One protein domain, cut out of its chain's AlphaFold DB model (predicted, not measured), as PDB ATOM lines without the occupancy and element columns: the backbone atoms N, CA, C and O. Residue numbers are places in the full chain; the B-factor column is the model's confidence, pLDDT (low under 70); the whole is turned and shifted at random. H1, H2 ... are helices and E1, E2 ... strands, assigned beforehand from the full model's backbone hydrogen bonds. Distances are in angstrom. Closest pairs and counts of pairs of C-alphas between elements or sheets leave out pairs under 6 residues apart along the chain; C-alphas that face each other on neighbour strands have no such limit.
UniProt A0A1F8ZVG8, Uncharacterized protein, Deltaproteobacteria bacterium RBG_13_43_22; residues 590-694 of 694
ATOM      1  N   VAL A 590      15.205  26.679 -13.829       98.25
ATOM      2  CA  VAL A 590      14.916  26.521 -12.406       98.25
ATOM      3  C   VAL A 590      15.123  27.869 -11.732       98.25
ATOM      4  O   VAL A 590      16.184  28.481 -11.861       98.25
ATOM      5  N   ILE A 591      14.111  28.314 -10.996       98.56
ATOM      6  CA  ILE A 591      14.177  29.487 -10.130       98.56
ATOM      7  C   ILE A 591      14.245  28.992  -8.692       98.56
ATOM      8  O   ILE A 591      13.424  28.172  -8.276       98.56
ATOM      9  N   VAL A 592      15.214  29.496  -7.935       98.62
ATOM     10  CA  VAL A 592      15.391  29.209  -6.510       98.62
ATOM     11  C   VAL A 592      15.316  30.513  -5.747       98.62
ATOM     12  O   VAL A 592      15.968  31.482  -6.122       98.62
ATOM     13  N   ILE A 593      14.546  30.538  -4.670       98.75
ATOM     14  CA  ILE A 593      14.428  31.693  -3.789       98.75
ATOM     15  C   ILE A 593      14.788  31.249  -2.385       98.75
ATOM     16  O   ILE A 593      14.240  30.262  -1.900       98.75
ATOM     17  N   ILE A 594      15.699  31.976  -1.749       98.62
ATOM     18  CA  ILE A 594      16.100  31.782  -0.358       98.62
ATOM     19  C   ILE A 594      15.799  33.075   0.384       98.62
ATOM     20  O   ILE A 594      16.272  34.135  -0.017       98.62
ATOM     21  N   SER A 595      15.048  32.988   1.474       98.50
ATOM     22  CA  SER A 595      14.963  34.063   2.452       98.50
ATOM     23  C   SER A 595      15.867  33.746   3.638       98.50
ATOM     24  O   SER A 595      15.734  32.679   4.240       98.50
ATOM     25  N   ASN A 596      16.775  34.670   3.956       97.56
ATOM     26  CA  ASN A 596      17.644  34.637   5.126       97.56
ATOM     27  C   ASN A 596      17.245  35.785   6.061       97.56
ATOM     28  O   ASN A 596      17.675  36.929   5.898       97.56
ATOM     29  N   TYR A 597      16.358  35.470   6.993       95.25
ATOM     30  CA  TYR A 597      15.780  36.360   7.988       95.25
ATOM     31  C   TYR A 597      16.583  36.313   9.296       95.25
ATOM     32  O   TYR A 597      17.211  35.307   9.615       95.25
ATOM     33  N   ASP A 598      16.551  37.396  10.074       89.19
ATOM     34  CA  ASP A 598      17.168  37.454  11.402       89.19
ATOM     35  C   ASP A 598      16.183  38.022  12.423       89.19
ATOM     36  O   ASP A 598      16.126  39.230  12.672       89.19
ATOM     37  N   VAL A 599      15.401  37.136  13.039       86.00
ATOM     38  CA  VAL A 599      14.454  37.525  14.091       86.00
ATOM     39  C   VAL A 599      15.153  38.138  15.310       86.00
ATOM     40  O   VAL A 599      14.632  39.067  15.926       86.00
ATOM     41  N   ASN A 600      16.358  37.667  15.647       80.12
ATOM     42  CA  ASN A 600      17.072  38.091  16.849       80.12
ATOM     43  C   ASN A 600      17.509  39.549  16.754       80.12
ATOM     44  O   ASN A 600      17.363  40.280  17.734       80.12
ATOM     45  N   SER A 601      18.024  39.979  15.597       78.12
ATOM     46  CA  SER A 601      18.435  41.372  15.392       78.12
ATOM     47  C   SER A 601      17.290  42.331  15.713       78.12
ATOM     48  O   SER A 601      17.466  43.256  16.507       78.12
ATOM     49  N   TYR A 602      16.080  42.052  15.226       74.50
ATOM     50  CA  TYR A 602      14.922  42.883  15.542       74.50
ATOM     51  C   TYR A 602      14.552  42.867  17.020       74.50
ATOM     52  O   TYR A 602      14.489  43.926  17.643       74.50
ATOM     53  N   LEU A 603      14.375  41.677  17.601       75.00
ATOM     54  CA  LEU A 603      14.012  41.555  19.015       75.00
ATOM     55  C   LEU A 603      15.044  42.238  19.921       75.00
ATOM     56  O   LEU A 603      14.704  42.784  20.963       75.00
ATOM     57  N   SER A 604      16.317  42.241  19.520       72.25
ATOM     58  CA  SER A 604      17.391  42.892  20.266       72.25
ATOM     59  C   SER A 604      17.413  44.412  20.172       72.25
ATOM     60  O   SER A 604      17.854  45.065  21.122       72.25
ATOM     61  N   ASN A 605      16.957  44.958  19.046       70.44
ATOM     62  CA  ASN A 605      17.056  46.376  18.727       70.44
ATOM     63  C   ASN A 605      15.773  47.148  19.044       70.44
ATOM     64  O   ASN A 605      15.849  48.352  19.289       70.44
ATOM     65  N   TYR A 606      14.620  46.474  19.030       68.56
ATOM     66  CA  TYR A 606      13.314  47.138  19.043       68.56
ATOM     67  C   TYR A 606      12.354  46.623  20.118       68.56
ATOM     68  O   TYR A 606      11.433  47.350  20.476       68.56
ATOM     69  N   GLU A 607      12.573  45.431  20.682       67.00
ATOM     70  CA  GLU A 607      11.694  44.869  21.714       67.00
ATOM     71  C   GLU A 607      12.341  44.912  23.109       67.00
ATOM     72  O   GLU A 607      13.514  44.579  23.308       67.00
ATOM     73  N   THR A 608      11.555  45.308  24.112       62.47
ATOM     74  CA  THR A 608      11.977  45.297  25.521       62.47
ATOM     75  C   THR A 608      11.651  43.956  26.178       62.47
ATOM     76  O   THR A 608      10.802  43.206  25.701       62.47
ATOM     77  N   SER A 609      12.318  43.607  27.285       55.75
ATOM     78  CA  SER A 609      11.897  42.429  28.047       55.75
ATOM     79  C   SER A 609      10.486  42.658  28.606       55.75
ATOM     80  O   SER A 609      10.254  43.659  29.279       55.75
ATOM     81  N   ASN A 610       9.572  41.713  28.329       55.41
ATOM     82  CA  ASN A 610       8.153  41.640  28.743       55.41
ATOM     83  C   ASN A 610       7.076  42.039  27.707       55.41
ATOM     84  O   ASN A 610       5.911  42.143  28.092       55.41
ATOM     85  N   THR A 611       7.388  42.199  26.415       62.91
ATOM     86  CA  THR A 611       6.328  42.320  25.387       62.91
ATOM     87  C   THR A 611       5.700  40.956  25.062       62.91
ATOM     88  O   THR A 611       6.313  39.904  25.278       62.91
ATOM     89  N   LEU A 612       4.466  40.953  24.533       65.75
ATOM     90  CA  LEU A 612       3.798  39.728  24.058       65.75
ATOM     91  C   LEU A 612       4.673  38.995  23.028       65.75
ATOM     92  O   LEU A 612       4.881  37.790  23.134       65.75
ATOM     93  N   VAL A 613       5.281  39.759  22.117       69.12
ATOM     94  CA  VAL A 613       6.212  39.276  21.092       69.12
ATOM     95  C   VAL A 613       7.412  38.548  21.706       69.12
ATOM     96  O   VAL A 613       7.805  37.488  21.218       69.12
ATOM     97  N   CYS A 614       7.979  39.069  22.797       70.62
ATOM     98  CA  CYS A 614       9.085  38.417  23.499       70.62
ATOM     99  C   CYS A 614       8.678  37.118  24.181       70.62
ATOM    100  O   CYS A 614       9.433  36.147  24.155       70.62
ATOM    101  N   ASN A 615       7.495  37.083  24.790       69.62
ATOM    102  CA  ASN A 615       6.985  35.866  25.414       69.62
ATOM    103  C   ASN A 615       6.747  34.777  24.361       69.62
ATOM    104  O   ASN A 615       7.206  33.649  24.543       69.62
ATOM    105  N   ASP A 616       6.140  35.138  23.229       71.44
ATOM    106  CA  ASP A 616       5.953  34.238  22.092       71.44
ATOM    107  C   ASP A 616       7.296  33.740  21.551       71.44
ATOM    108  O   ASP A 616       7.452  32.549  21.274       71.44
ATOM    109  N   TYR A 617       8.297  34.622  21.453       75.56
ATOM    110  CA  TYR A 617       9.641  34.244  21.028       75.56
ATOM    111  C   TYR A 617      10.329  33.290  22.014       75.56
ATOM    112  O   TYR A 617      10.952  32.318  21.595       75.56
ATOM    113  N   HIS A 618      10.203  33.503  23.325       73.44
ATOM    114  CA  HIS A 618      10.761  32.592  24.328       73.44
ATOM    115  C   HIS A 618      10.088  31.214  24.312       73.44
ATOM    116  O   HIS A 618      10.766  30.192  24.432       73.44
ATOM    117  N   ILE A 619       8.766  31.160  24.140       66.62
ATOM    118  CA  ILE A 619       8.031  29.897  23.972       66.62
ATOM    119  C   ILE A 619       8.495  29.192  22.700       66.62
ATOM    120  O   ILE A 619       8.754  27.991  22.703       66.62
ATOM    121  N   TYR A 620       8.666  29.953  21.627       70.94
ATOM    122  CA  TYR A 620       9.187  29.458  20.369       70.94
ATOM    123  C   TYR A 620      10.606  28.882  20.515       70.94
ATOM    124  O   TYR A 620      10.827  27.726  20.160       70.94
ATOM    125  N   VAL A 621      11.539  29.615  21.123       74.56
ATOM    126  CA  VAL A 621      12.917  29.147  21.341       74.56
ATOM    127  C   VAL A 621      12.975  27.949  22.284       74.56
ATOM    128  O   VAL A 621      13.728  27.009  22.040       74.56
ATOM    129  N   SER A 622      12.175  27.938  23.351       68.25
ATOM    130  CA  SER A 622      12.129  26.791  24.270       68.25
ATOM    131  C   SER A 622      11.524  25.542  23.627       68.25
ATOM    132  O   SER A 622      11.915  24.432  23.982       68.25
ATOM    133  N   SER A 623      10.608  25.707  22.669       68.25
ATOM    134  CA  SER A 623       9.933  24.592  21.995       68.25
ATOM    135  C   SER A 623      10.708  24.049  20.793       68.25
ATOM    136  O   SER A 623      10.665  22.847  20.541       68.25
ATOM    137  N   PHE A 624      11.403  24.915  20.047       73.56
ATOM    138  CA  PHE A 624      11.996  24.582  18.742       73.56
ATOM    139  C   PHE A 624      13.507  24.842  18.658       73.56
ATOM    140  O   PHE A 624      14.136  24.489  17.664       73.56
ATOM    141  N   GLY A 625      14.110  25.401  19.708       77.19
ATOM    142  CA  GLY A 625      15.515  25.796  19.730       77.19
ATOM    143  C   GLY A 625      15.736  27.236  19.264       77.19
ATOM    144  O   GLY A 625      14.827  27.922  18.804       77.19
ATOM    145  N   ILE A 626      16.968  27.722  19.414       82.44
ATOM    146  CA  ILE A 626      17.352  29.057  18.941       82.44
ATOM    147  C   ILE A 626      17.473  29.009  17.406       82.44
ATOM    148  O   ILE A 626      18.196  28.141  16.912       82.44
ATOM    149  N   PRO A 627      16.834  29.932  16.656       86.50
ATOM    150  CA  PRO A 627      17.007  30.035  15.209       86.50
ATOM    151  C   PRO A 627      18.485  30.081  14.806       86.50
ATOM    152  O   PRO A 627      19.286  30.779  15.442       86.50
ATOM    153  N   ASN A 628      18.852  29.384  13.732       89.12
ATOM    154  CA  ASN A 628      20.209  29.446  13.202       89.12
ATOM    155  C   ASN A 628      20.462  30.801  12.525       89.12
ATOM    156  O   ASN A 628      19.554  31.428  11.983       89.12
ATOM    157  N   ILE A 629      21.715  31.255  12.543       90.81
ATOM    158  CA  ILE A 629      22.152  32.432  11.786       90.81
ATOM    159  C   ILE A 629      23.024  31.929  10.648       90.81
ATOM    160  O   ILE A 629      23.995  31.211  10.887       90.81
ATOM    161  N   TYR A 630      22.684  32.306   9.420       93.50
ATOM    162  CA  TYR A 630      23.368  31.815   8.234       93.50
ATOM    163  C   TYR A 630      24.136  32.932   7.532       93.50
ATOM    164  O   TYR A 630      23.578  34.004   7.292       93.50
ATOM    165  N   ASP A 631      25.396  32.669   7.186       95.75
ATOM    166  CA  ASP A 631      26.264  33.598   6.449       95.75
ATOM    167  C   ASP A 631      26.761  33.068   5.098       95.75
ATOM    168  O   ASP A 631      27.400  33.780   4.323       95.75
ATOM    169  N   GLN A 632      26.459  31.809   4.801       97.00
ATOM    170  CA  GLN A 632      26.853  31.132   3.575       97.00
ATOM    171  C   GLN A 632      25.725  30.239   3.089       97.00
ATOM    172  O   GLN A 632      24.978  29.683   3.893       97.00
ATOM    173  N   PHE A 633      25.642  30.029   1.782       97.50
ATOM    174  CA  PHE A 633      24.753  29.045   1.181       97.50
ATOM    175  C   PHE A 633      25.523  28.031   0.340       97.50
ATOM    176  O   PHE A 633      26.589  28.309  -0.211       97.50
ATOM    177  N   ASN A 634      24.928  26.853   0.212       98.06
ATOM    178  CA  ASN A 634      25.268  25.801  -0.725       98.06
ATOM    179  C   ASN A 634      23.962  25.250  -1.314       98.06
ATOM    180  O   ASN A 634      23.179  24.623  -0.602       98.06
ATOM    181  N   ILE A 635      23.713  25.499  -2.595       98.00
ATOM    182  CA  ILE A 635      22.531  25.036  -3.321       98.00
ATOM    183  C   ILE A 635      22.936  23.842  -4.172       98.00
ATOM    184  O   ILE A 635      23.785  23.977  -5.048       98.00
ATOM    185  N   ASN A 636      22.285  22.705  -3.955       98.19
ATOM    186  CA  ASN A 636      22.453  21.489  -4.738       98.19
ATOM    187  C   ASN A 636      21.190  21.234  -5.563       98.19
ATOM    188  O   ASN A 636      20.151  20.859  -5.019       98.19
ATOM    189  N   LEU A 637      21.277  21.419  -6.877       97.81
ATOM    190  CA  LEU A 637      20.240  21.007  -7.815       97.81
ATOM    191  C   LEU A 637      20.571  19.603  -8.300       97.81
ATOM    192  O   LEU A 637      21.613  19.398  -8.923       97.81
ATOM    193  N   ILE A 638      19.692  18.646  -8.020       97.62
ATOM    194  CA  ILE A 638      19.881  17.235  -8.367       97.62
ATOM    195  C   ILE A 638      18.829  16.775  -9.377       97.62
ATOM    196  O   ILE A 638      17.751  17.362  -9.492       97.62
ATOM    197  N   ASN A 639      19.146  15.695 -10.093       96.75
ATOM    198  CA  ASN A 639      18.287  15.077 -11.107       96.75
ATOM    199  C   ASN A 639      17.905  16.026 -12.258       96.75
ATOM    200  O   ASN A 639      16.819  15.917 -12.828       96.75
ATOM    201  N   LEU A 640      18.800  16.954 -12.606       95.94
ATOM    202  CA  LEU A 640      18.602  17.876 -13.722       95.94
ATOM    203  C   LEU A 640      18.583  17.127 -15.067       95.94
ATOM    204  O   LEU A 640      19.319  16.151 -15.241       95.94
ATOM    205  N   PRO A 641      17.806  17.605 -16.056       94.81
ATOM    206  CA  PRO A 641      17.714  16.979 -17.372       94.81
ATOM    207  C   PRO A 641      18.872  17.386 -18.299       94.81
ATOM    208  O   PRO A 641      18.871  17.037 -19.478       94.81
ATOM    209  N   TRP A 642      19.843  18.155 -17.794       94.88
ATOM    210  CA  TRP A 642      20.898  18.771 -18.592       94.88
ATOM    211  C   TRP A 642      22.171  17.922 -18.647       94.88
ATOM    212  O   TRP A 642      22.544  17.255 -17.680       94.88
ATOM    213  N   ASN A 643      22.868  17.976 -19.781       93.56
ATOM    214  CA  ASN A 643      24.097  17.225 -20.044       93.56
ATOM    215  C   ASN A 643      25.318  18.144 -20.251       93.56
ATOM    216  O   ASN A 643      25.181  19.351 -20.432       93.56
ATOM    217  N   SER A 644      26.522  17.568 -20.258       93.88
ATOM    218  CA  SER A 644      27.796  18.308 -20.291       93.88
ATOM    219  C   SER A 644      28.061  19.106 -21.564       93.88
ATOM    220  O   SER A 644      28.881  20.025 -21.529       93.88
ATOM    221  N   SER A 645      27.375  18.797 -22.669       94.56
ATOM    222  CA  SER A 645      27.482  19.571 -23.913       94.56
ATOM    223  C   SER A 645      26.690  20.882 -23.861       94.56
ATOM    224  O   SER A 645      27.016  21.838 -24.564       94.56
ATOM    225  N   GLN A 646      25.675  20.950 -23.000       95.69
ATOM    226  CA  GLN A 646      24.811  22.109 -22.849       95.69
ATOM    227  C   GLN A 646      25.469  23.194 -21.990       95.69
ATOM    228  O   GLN A 646      26.185  22.905 -21.029       95.69
ATOM    229  N   LYS A 647      25.206  24.463 -22.320       96.12
ATOM    230  CA  LYS A 647      25.690  25.623 -21.562       96.12
ATOM    231  C   LYS A 647      24.567  26.185 -20.704       96.12
ATOM    232  O   LYS A 647      23.576  26.694 -21.219       96.12
ATOM    233  N   ILE A 648      24.744  26.094 -19.394       97.00
ATOM    234  CA  ILE A 648      23.780  26.562 -18.405       97.00
ATOM    235  C   ILE A 648      24.232  27.917 -17.890       97.00
ATOM    236  O   ILE A 648      25.376  28.081 -17.466       97.00
ATOM    237  N   THR A 649      23.325  28.883 -17.920       97.62
ATOM    238  CA  THR A 649      23.517  30.181 -17.287       97.62
ATOM    239  C   THR A 649      22.972  30.118 -15.869       97.62
ATOM    240  O   THR A 649      21.840  29.699 -15.647       97.62
ATOM    241  N   TYR A 650      23.798  30.530 -14.919       97.06
ATOM    242  CA  TYR A 650      23.413  30.815 -13.547       97.06
ATOM    243  C   TYR A 650      23.447  32.330 -13.370       97.06
ATOM    244  O   TYR A 650      24.472  32.955 -13.647       97.06
ATOM    245  N   GLU A 651      22.352  32.905 -12.894       98.31
ATOM    246  CA  GLU A 651      22.257  34.303 -12.484       98.31
ATOM    247  C   GLU A 651      21.801  34.372 -11.033       98.31
ATOM    248  O   GLU A 651      20.868  33.677 -10.628       98.31
ATOM    249  N   HIS A 652      22.452  35.232 -10.261       98.38
ATOM    250  CA  HIS A 652      22.174  35.447  -8.849       98.38
ATOM    251  C   HIS A 652      21.764  36.899  -8.639       98.38
ATOM    252  O   HIS A 652      22.517  37.820  -8.961       98.38
ATOM    253  N   TYR A 653      20.561  37.085  -8.114       98.69
ATOM    254  CA  TYR A 653      19.977  38.369  -7.778       98.69
ATOM    255  C   TYR A 653      19.831  38.512  -6.267       98.69
ATOM    256  O   TYR A 653      19.481  37.549  -5.577       98.69
ATOM    257  N   LEU A 654      20.048  39.727  -5.775       98.69
ATOM    258  CA  LEU A 654      20.010  40.050  -4.356       98.69
ATOM    259  C   LEU A 654      18.964  41.126  -4.064       98.69
ATOM    260  O   LEU A 654      18.861  42.133  -4.769       98.69
ATOM    261  N   VAL A 655      18.208  40.902  -2.992       98.62
ATOM    262  CA  VAL A 655      17.440  41.935  -2.300       98.62
ATOM    263  C   VAL A 655      17.983  42.061  -0.881       98.62
ATOM    264  O   VAL A 655      17.860  41.131  -0.081       98.62
ATOM    265  N   ASP A 656      18.575  43.210  -0.577       97.31
ATOM    266  CA  ASP A 656      18.960  43.644   0.768       97.31
ATOM    267  C   ASP A 656      18.719  45.168   0.892       97.31
ATOM    268  O   ASP A 656      18.050  45.762   0.045       97.31
ATOM    269  N   ASP A 657      19.212  45.823   1.947       94.69
ATOM    270  CA  ASP A 657      19.024  47.277   2.114       94.69
ATOM    271  C   ASP A 657      19.738  48.121   1.039       94.69
ATOM    272  O   ASP A 657      19.468  49.314   0.905       94.69
ATOM    273  N   ARG A 658      20.663  47.524   0.279       95.81
ATOM    274  CA  ARG A 658      21.498  48.193  -0.730       95.81
ATOM    275  C   ARG A 658      21.164  47.779  -2.161       95.81
ATOM    276  O   ARG A 658      21.396  48.574  -3.061       95.81
ATOM    277  N   HIS A 659      20.610  46.588  -2.359       97.56
ATOM    278  CA  HIS A 659      20.330  46.002  -3.666       97.56
ATOM    279  C   HIS A 659      18.829  45.783  -3.842       97.56
ATOM    280  O   HIS A 659      18.179  45.108  -3.042       97.56
ATOM    281  N   LYS A 660      18.263  46.316  -4.927       96.19
ATOM    282  CA  LYS A 660      16.820  46.257  -5.216       96.19
ATOM    283  C   LYS A 660      16.505  45.238  -6.321       96.19
ATOM    284  O   LYS A 660      16.063  45.606  -7.406       96.19
ATOM    285  N   LEU A 661      16.714  43.944  -6.035       97.94
ATOM    286  CA  LEU A 661      16.633  42.829  -7.005       97.94
ATOM    287  C   LEU A 661      17.675  42.981  -8.128       97.94
ATOM    288  O   LEU A 661      17.389  42.830  -9.315       97.94
ATOM    289  N   GLU A 662      18.903  43.298  -7.741       97.88
ATOM    290  CA  GLU A 662      20.012  43.510  -8.669       97.88
ATOM    291  C   GLU A 662      20.750  42.204  -8.932       97.88
ATOM    292  O   GLU A 662      20.933  41.393  -8.023       97.88
ATOM    293  N   LYS A 663      21.188  41.997 -10.177       98.19
ATOM    294  CA  LYS A 663      22.022  40.849 -10.536       98.19
ATOM    295  C   LYS A 663      23.448  41.088 -10.048       98.19
ATOM    296  O   LYS A 663      24.124  41.965 -10.581       98.19
ATOM    297  N   ILE A 664      23.899  40.287  -9.090       97.69
ATOM    298  CA  ILE A 664      25.224  40.412  -8.466       97.69
ATOM    299  C   ILE A 664      26.233  39.385  -8.987       97.69
ATOM    300  O   ILE A 664      27.437  39.613  -8.926       97.69
ATOM    301  N   GLU A 665      25.760  38.272  -9.553       97.56
ATOM    302  CA  GLU A 665      26.615  37.264 -10.182       97.56
ATOM    303  C   GLU A 665      25.943  36.724 -11.450       97.56
ATOM    304  O   GLU A 665      24.725  36.541 -11.514       97.56
ATOM    305  N   SER A 666      26.749  36.431 -12.469       97.38
ATOM    306  CA  SER A 666      26.330  35.680 -13.648       97.38
ATOM    307  C   SER A 666      27.489  34.819 -14.124       97.38
ATOM    308  O   SER A 666      28.574  35.333 -14.388       97.38
ATOM    309  N   LYS A 667      27.264  33.516 -14.287       95.81
ATOM    310  CA  LYS A 667      28.270  32.584 -14.812       95.81
ATOM    311  C   LYS A 667      27.650  31.584 -15.767       95.81
ATOM    312  O   LYS A 667      26.469  31.262 -15.681       95.81
ATOM    313  N   THR A 668      28.472  31.085 -16.682       96.56
ATOM    314  CA  THR A 668      28.112  29.967 -17.555       96.56
ATOM    315  C   THR A 668      28.874  28.734 -17.104       96.56
ATOM    316  O   THR A 668      30.096  28.771 -16.979       96.56
ATOM    317  N   VAL A 669      28.154  27.645 -16.866       95.19
ATOM    318  CA  VAL A 669      28.717  26.341 -16.503       95.19
ATOM    319  C   VAL A 669      28.279  25.290 -17.519       95.19
ATOM    320  O   VAL A 669      27.305  25.478 -18.251       95.19
ATOM    321  N   ASN A 670      29.005  24.177 -17.592       96.06
ATOM    322  CA  ASN A 670      28.537  23.025 -18.362       96.06
ATOM    323  C   ASN A 670      27.345  22.389 -17.641       96.06
ATOM    324  O   ASN A 670      27.333  22.310 -16.411       96.06
ATOM    325  N   GLY A 671      26.358  21.925 -18.403       94.56
ATOM    326  CA  GLY A 671      25.223  21.195 -17.862       94.56
ATOM    327  C   GLY A 671      25.662  19.896 -17.195       94.56
ATOM    328  O   GLY A 671      26.654  19.268 -17.558       94.56
ATOM    329  N   ASN A 672      24.935  19.496 -16.167       95.00
ATOM    330  CA  ASN A 672      25.176  18.253 -15.456       95.00
ATOM    331  C   ASN A 672      23.870  17.846 -14.766       95.00
ATOM    332  O   ASN A 672      23.037  18.702 -14.466       95.00
ATOM    333  N   LYS A 673      23.718  16.553 -14.472       95.81
ATOM    334  CA  LYS A 673      22.610  16.035 -13.660       95.81
ATOM    335  C   LYS A 673      22.619  16.601 -12.240       95.81
ATOM    336  O   LYS A 673      21.573  16.624 -11.595       95.81
ATOM    337  N   VAL A 674      23.788  17.033 -11.765       97.00
ATOM    338  CA  VAL A 674      23.966  17.713 -10.480       97.00
ATOM    339  C   VAL A 674      24.729  19.014 -10.692       97.00
ATOM    340  O   VAL A 674      25.836  18.999 -11.228       97.00
ATOM    341  N   LEU A 675      24.153  20.129 -10.248       96.88
ATOM    342  CA  LEU A 675      24.819  21.428 -10.197       96.88
ATOM    343  C   LEU A 675      24.840  21.932  -8.755       96.88
ATOM    344  O   LEU A 675      23.810  21.918  -8.081       96.88
ATOM    345  N   SER A 676      26.004  22.405  -8.313       96.69
ATOM    346  CA  SER A 676      26.195  22.954  -6.972       96.69
ATOM    347  C   SER A 676      26.722  24.380  -7.038       96.69
ATOM    348  O   SER A 676      27.700  24.662  -7.735       96.69
ATOM    349  N   PHE A 677      26.093  25.273  -6.282       96.38
ATOM    350  CA  PHE A 677      26.463  26.681  -6.195       96.38
ATOM    351  C   PHE A 677      26.642  27.068  -4.734       96.38
ATOM    352  O   PHE A 677      25.758  26.829  -3.919       96.38
ATOM    353  N   LYS A 678      27.779  27.676  -4.408       96.75
ATOM    354  CA  LYS A 678      28.086  28.145  -3.057       96.75
ATOM    355  C   LYS A 678      28.452  29.618  -3.077       96.75
ATOM    356  O   LYS A 678      29.027  30.083  -4.061       96.75
ATOM    357  N   GLY A 679      28.163  30.311  -1.989       96.19
ATOM    358  CA  GLY A 679      28.462  31.727  -1.845       96.19
ATOM    359  C   GLY A 679      28.188  32.223  -0.435       96.19
ATOM    360  O   GLY A 679      27.723  31.476   0.428       96.19
ATOM    361  N   GLU A 680      28.493  33.493  -0.213       96.38
ATOM    362  CA  GLU A 680      28.151  34.200   1.016       96.38
ATOM    363  C   GLU A 680      26.725  34.753   0.926       96.38
ATOM    364  O   GLU A 680      26.236  35.096  -0.150       96.38
ATOM    365  N   MET A 681      26.052  34.868   2.065       95.00
ATOM    366  CA  MET A 681      24.781  35.578   2.182       95.00
ATOM    367  C   MET A 681      24.693  36.233   3.547       95.00
ATOM    368  O   MET A 681      24.939  35.587   4.547       95.00
ATOM    369  N   THR A 682      24.309  37.499   3.632       91.88
ATOM    370  CA  THR A 682      24.146  38.167   4.934       91.88
ATOM    371  C   THR A 682      22.669  38.351   5.242       91.88
ATOM    372  O   THR A 682      21.907  38.727   4.356       91.88
ATOM    373  N   ALA A 683      22.248  38.068   6.473       93.31
ATOM    374  CA  ALA A 683      20.903  38.407   6.919       93.31
ATOM    375  C   ALA A 683      20.829  39.898   7.318       93.31
ATOM    376  O   ALA A 683      21.786  40.408   7.905       93.31
ATOM    377  N   PRO A 684      19.710  40.593   7.061       95.00
ATOM    378  CA  PRO A 684      18.555  40.122   6.304       95.00
ATOM    379  C   PRO A 684      18.782  40.202   4.785       95.00
ATOM    380  O   PRO A 684      19.228  41.225   4.271       95.00
ATOM    381  N   SER A 685      18.439  39.144   4.048       97.62
ATOM    382  CA  SER A 685      18.445  39.176   2.577       97.62
ATOM    383  C   SER A 685      17.477  38.180   1.953       97.62
ATOM    384  O   SER A 685      17.079  37.187   2.566       97.62
ATOM    385  N   ILE A 686      17.124  38.441   0.696       98.62
ATOM    386  CA  ILE A 686      16.476  37.479  -0.189       98.62
ATOM    387  C   ILE A 686      17.405  37.244  -1.372       98.62
ATOM    388  O   ILE A 686      17.836  38.181  -2.044       98.62
ATOM    389  N   GLN A 687      17.701  35.978  -1.624       98.56
ATOM    390  CA  GLN A 687      18.551  35.521  -2.710       98.56
ATOM    391  C   GLN A 687      17.654  34.872  -3.768       98.56
ATOM    392  O   GLN A 687      16.887  33.961  -3.446       98.56
ATOM    393  N   ILE A 688      17.733  35.325  -5.019       98.69
ATOM    394  CA  ILE A 688      16.985  34.749  -6.139       98.69
ATOM    395  C   ILE A 688      17.987  34.236  -7.165       98.69
ATOM    396  O   ILE A 688      18.794  34.996  -7.692       98.69
ATOM    397  N   PHE A 689      17.916  32.951  -7.483       98.56
ATOM    398  CA  PHE A 689      18.784  32.307  -8.456       98.56
ATOM    399  C   PHE A 689      17.963  31.869  -9.654       98.56
ATOM    400  O   PHE A 689      16.932  31.214  -9.496       98.56
ATOM    401  N   LYS A 690      18.446  32.190 -10.850       98.31
ATOM    402  CA  LYS A 690      17.930  31.649 -12.105       98.31
ATOM    403  C   LYS A 690      18.982  30.760 -12.719       98.31
ATOM    404  O   LYS A 690      20.094  31.206 -12.984       98.31
ATOM    405  N   ILE A 691      18.623  29.509 -12.949       97.94
ATOM    406  CA  ILE A 691      19.493  28.524 -13.571       97.94
ATOM    407  C   ILE A 691      18.781  28.040 -14.823       97.94
ATOM    408  O   ILE A 691      17.739  27.396 -14.716       97.94
ATOM    409  N   TYR A 692      19.299  28.367 -16.003       96.81
ATOM    410  CA  TYR A 692      18.612  28.067 -17.255       96.81
ATOM    411  C   TYR A 692      19.547  27.680 -18.392       96.81
ATOM    412  O   TYR A 692      20.697  28.113 -18.472       96.81
ATOM    413  N   LEU A 693      19.021  26.853 -19.289       93.00
ATOM    414  CA  LEU A 693      19.640  26.549 -20.570       93.00
ATOM    415  C   LEU A 693      19.382  27.722 -21.526       93.00
ATOM    416  O   LEU A 693      18.228  28.118 -21.695       93.00
ATOM    417  N   LYS A 694      20.451  28.284 -22.099       76.38
ATOM    418  CA  LYS A 694      20.343  29.316 -23.141       76.38
ATOM    419  C   LYS A 694      19.861  28.749 -24.466       76.38
ATOM    420  O   LYS A 694      20.245  27.598 -24.778       76.38
TER     421      LYS A 694
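Overview. This is residues 590 to 694 of the 694 residues of an uncharacterized protein of Deltaproteobacteria bacterium RBG_13_43_22 (UniProt A0A1F8ZVG8). A twisted antiparallel sheet of four strands, E1 E6 E3 E4, has a two-strand ribbon, E2 and E5, over one of its faces, like a small sandwich with one narrow layer. Beyond one end of this strand body lies a loosely joined pair of helices, H1 and H2, which makes the length; residues 605 to 612 and 619 to 625 stick out freely there. The printed part has 105 residues, with two named helices and six named strands in the order E1 H1 H2 E2 E3 E4 E5 E6, and its class is mixed, helices and strands. It is loose, with a radius of gyration of the C-alphas of 18.2 A, and only just flat, spanning 60 by 30 by 17 A.

Arrangement. Start with E6, residues 685 to 693, an inner strand of the sheet. Beside it find E1, residues 590 to 596, an edge strand antiparallel to it at 168 degrees, with N 592 and O 689 within hydrogen-bond range at 2.9 A. E3, residues 647 to 655, is its other antiparallel neighbour, at 163 degrees, with N 651 and O 690 at 2.8 A. E3 forms a hairpin with the edge strand E4, residues 660 to 670, where N 650 and O 667 are 2.9 A apart. Now look at E2, residues 629 to 638, which bends by 67 degrees at residue 632. It is antiparallel to E5, residues 675 to 680, at 168 degrees, with N 635 and O 677 at 2.8 A. The closest C-alphas of E1 and E2, those of Asn 596 and Tyr 630, are 7.1 A apart. H1, residues 599 to 606, and H2, residues 612 to 624, are not on the four-strand sheet. They are close but not clearly touching, nearest at the C-alphas of Leu 603 and Cys 614, 7.4 A apart. They run opposite ways at a shallow tilt of 25 degrees. In both, every O i to N i+4 pair is within hydrogen-bond range.

Along the chain. Find C-alpha 590 at (14.916, 26.521, -12.406); from there E1 runs 19.5 A. H1 spans 10.9 A, and H2 runs 18.0 A from C-alpha 612 at (3.798, 39.728, 24.058). E2 covers 25.3 A, E3 26.6 A, E4 29.2 A and E5 17.3 A. E6 runs 26.4 A to C-alpha 693 at (19.640, 26.549, -20.570).

Size, cuts and confidence. The two C-alphas farthest apart, those of Asn 610 and Ser 645, are 60.3 A apart. The printed part has no cut, and no link is long. Look for pLDDT under 70 at residues 606 to 613, 615, 619 and 622 to 623; the mean of the printed part is 89.4.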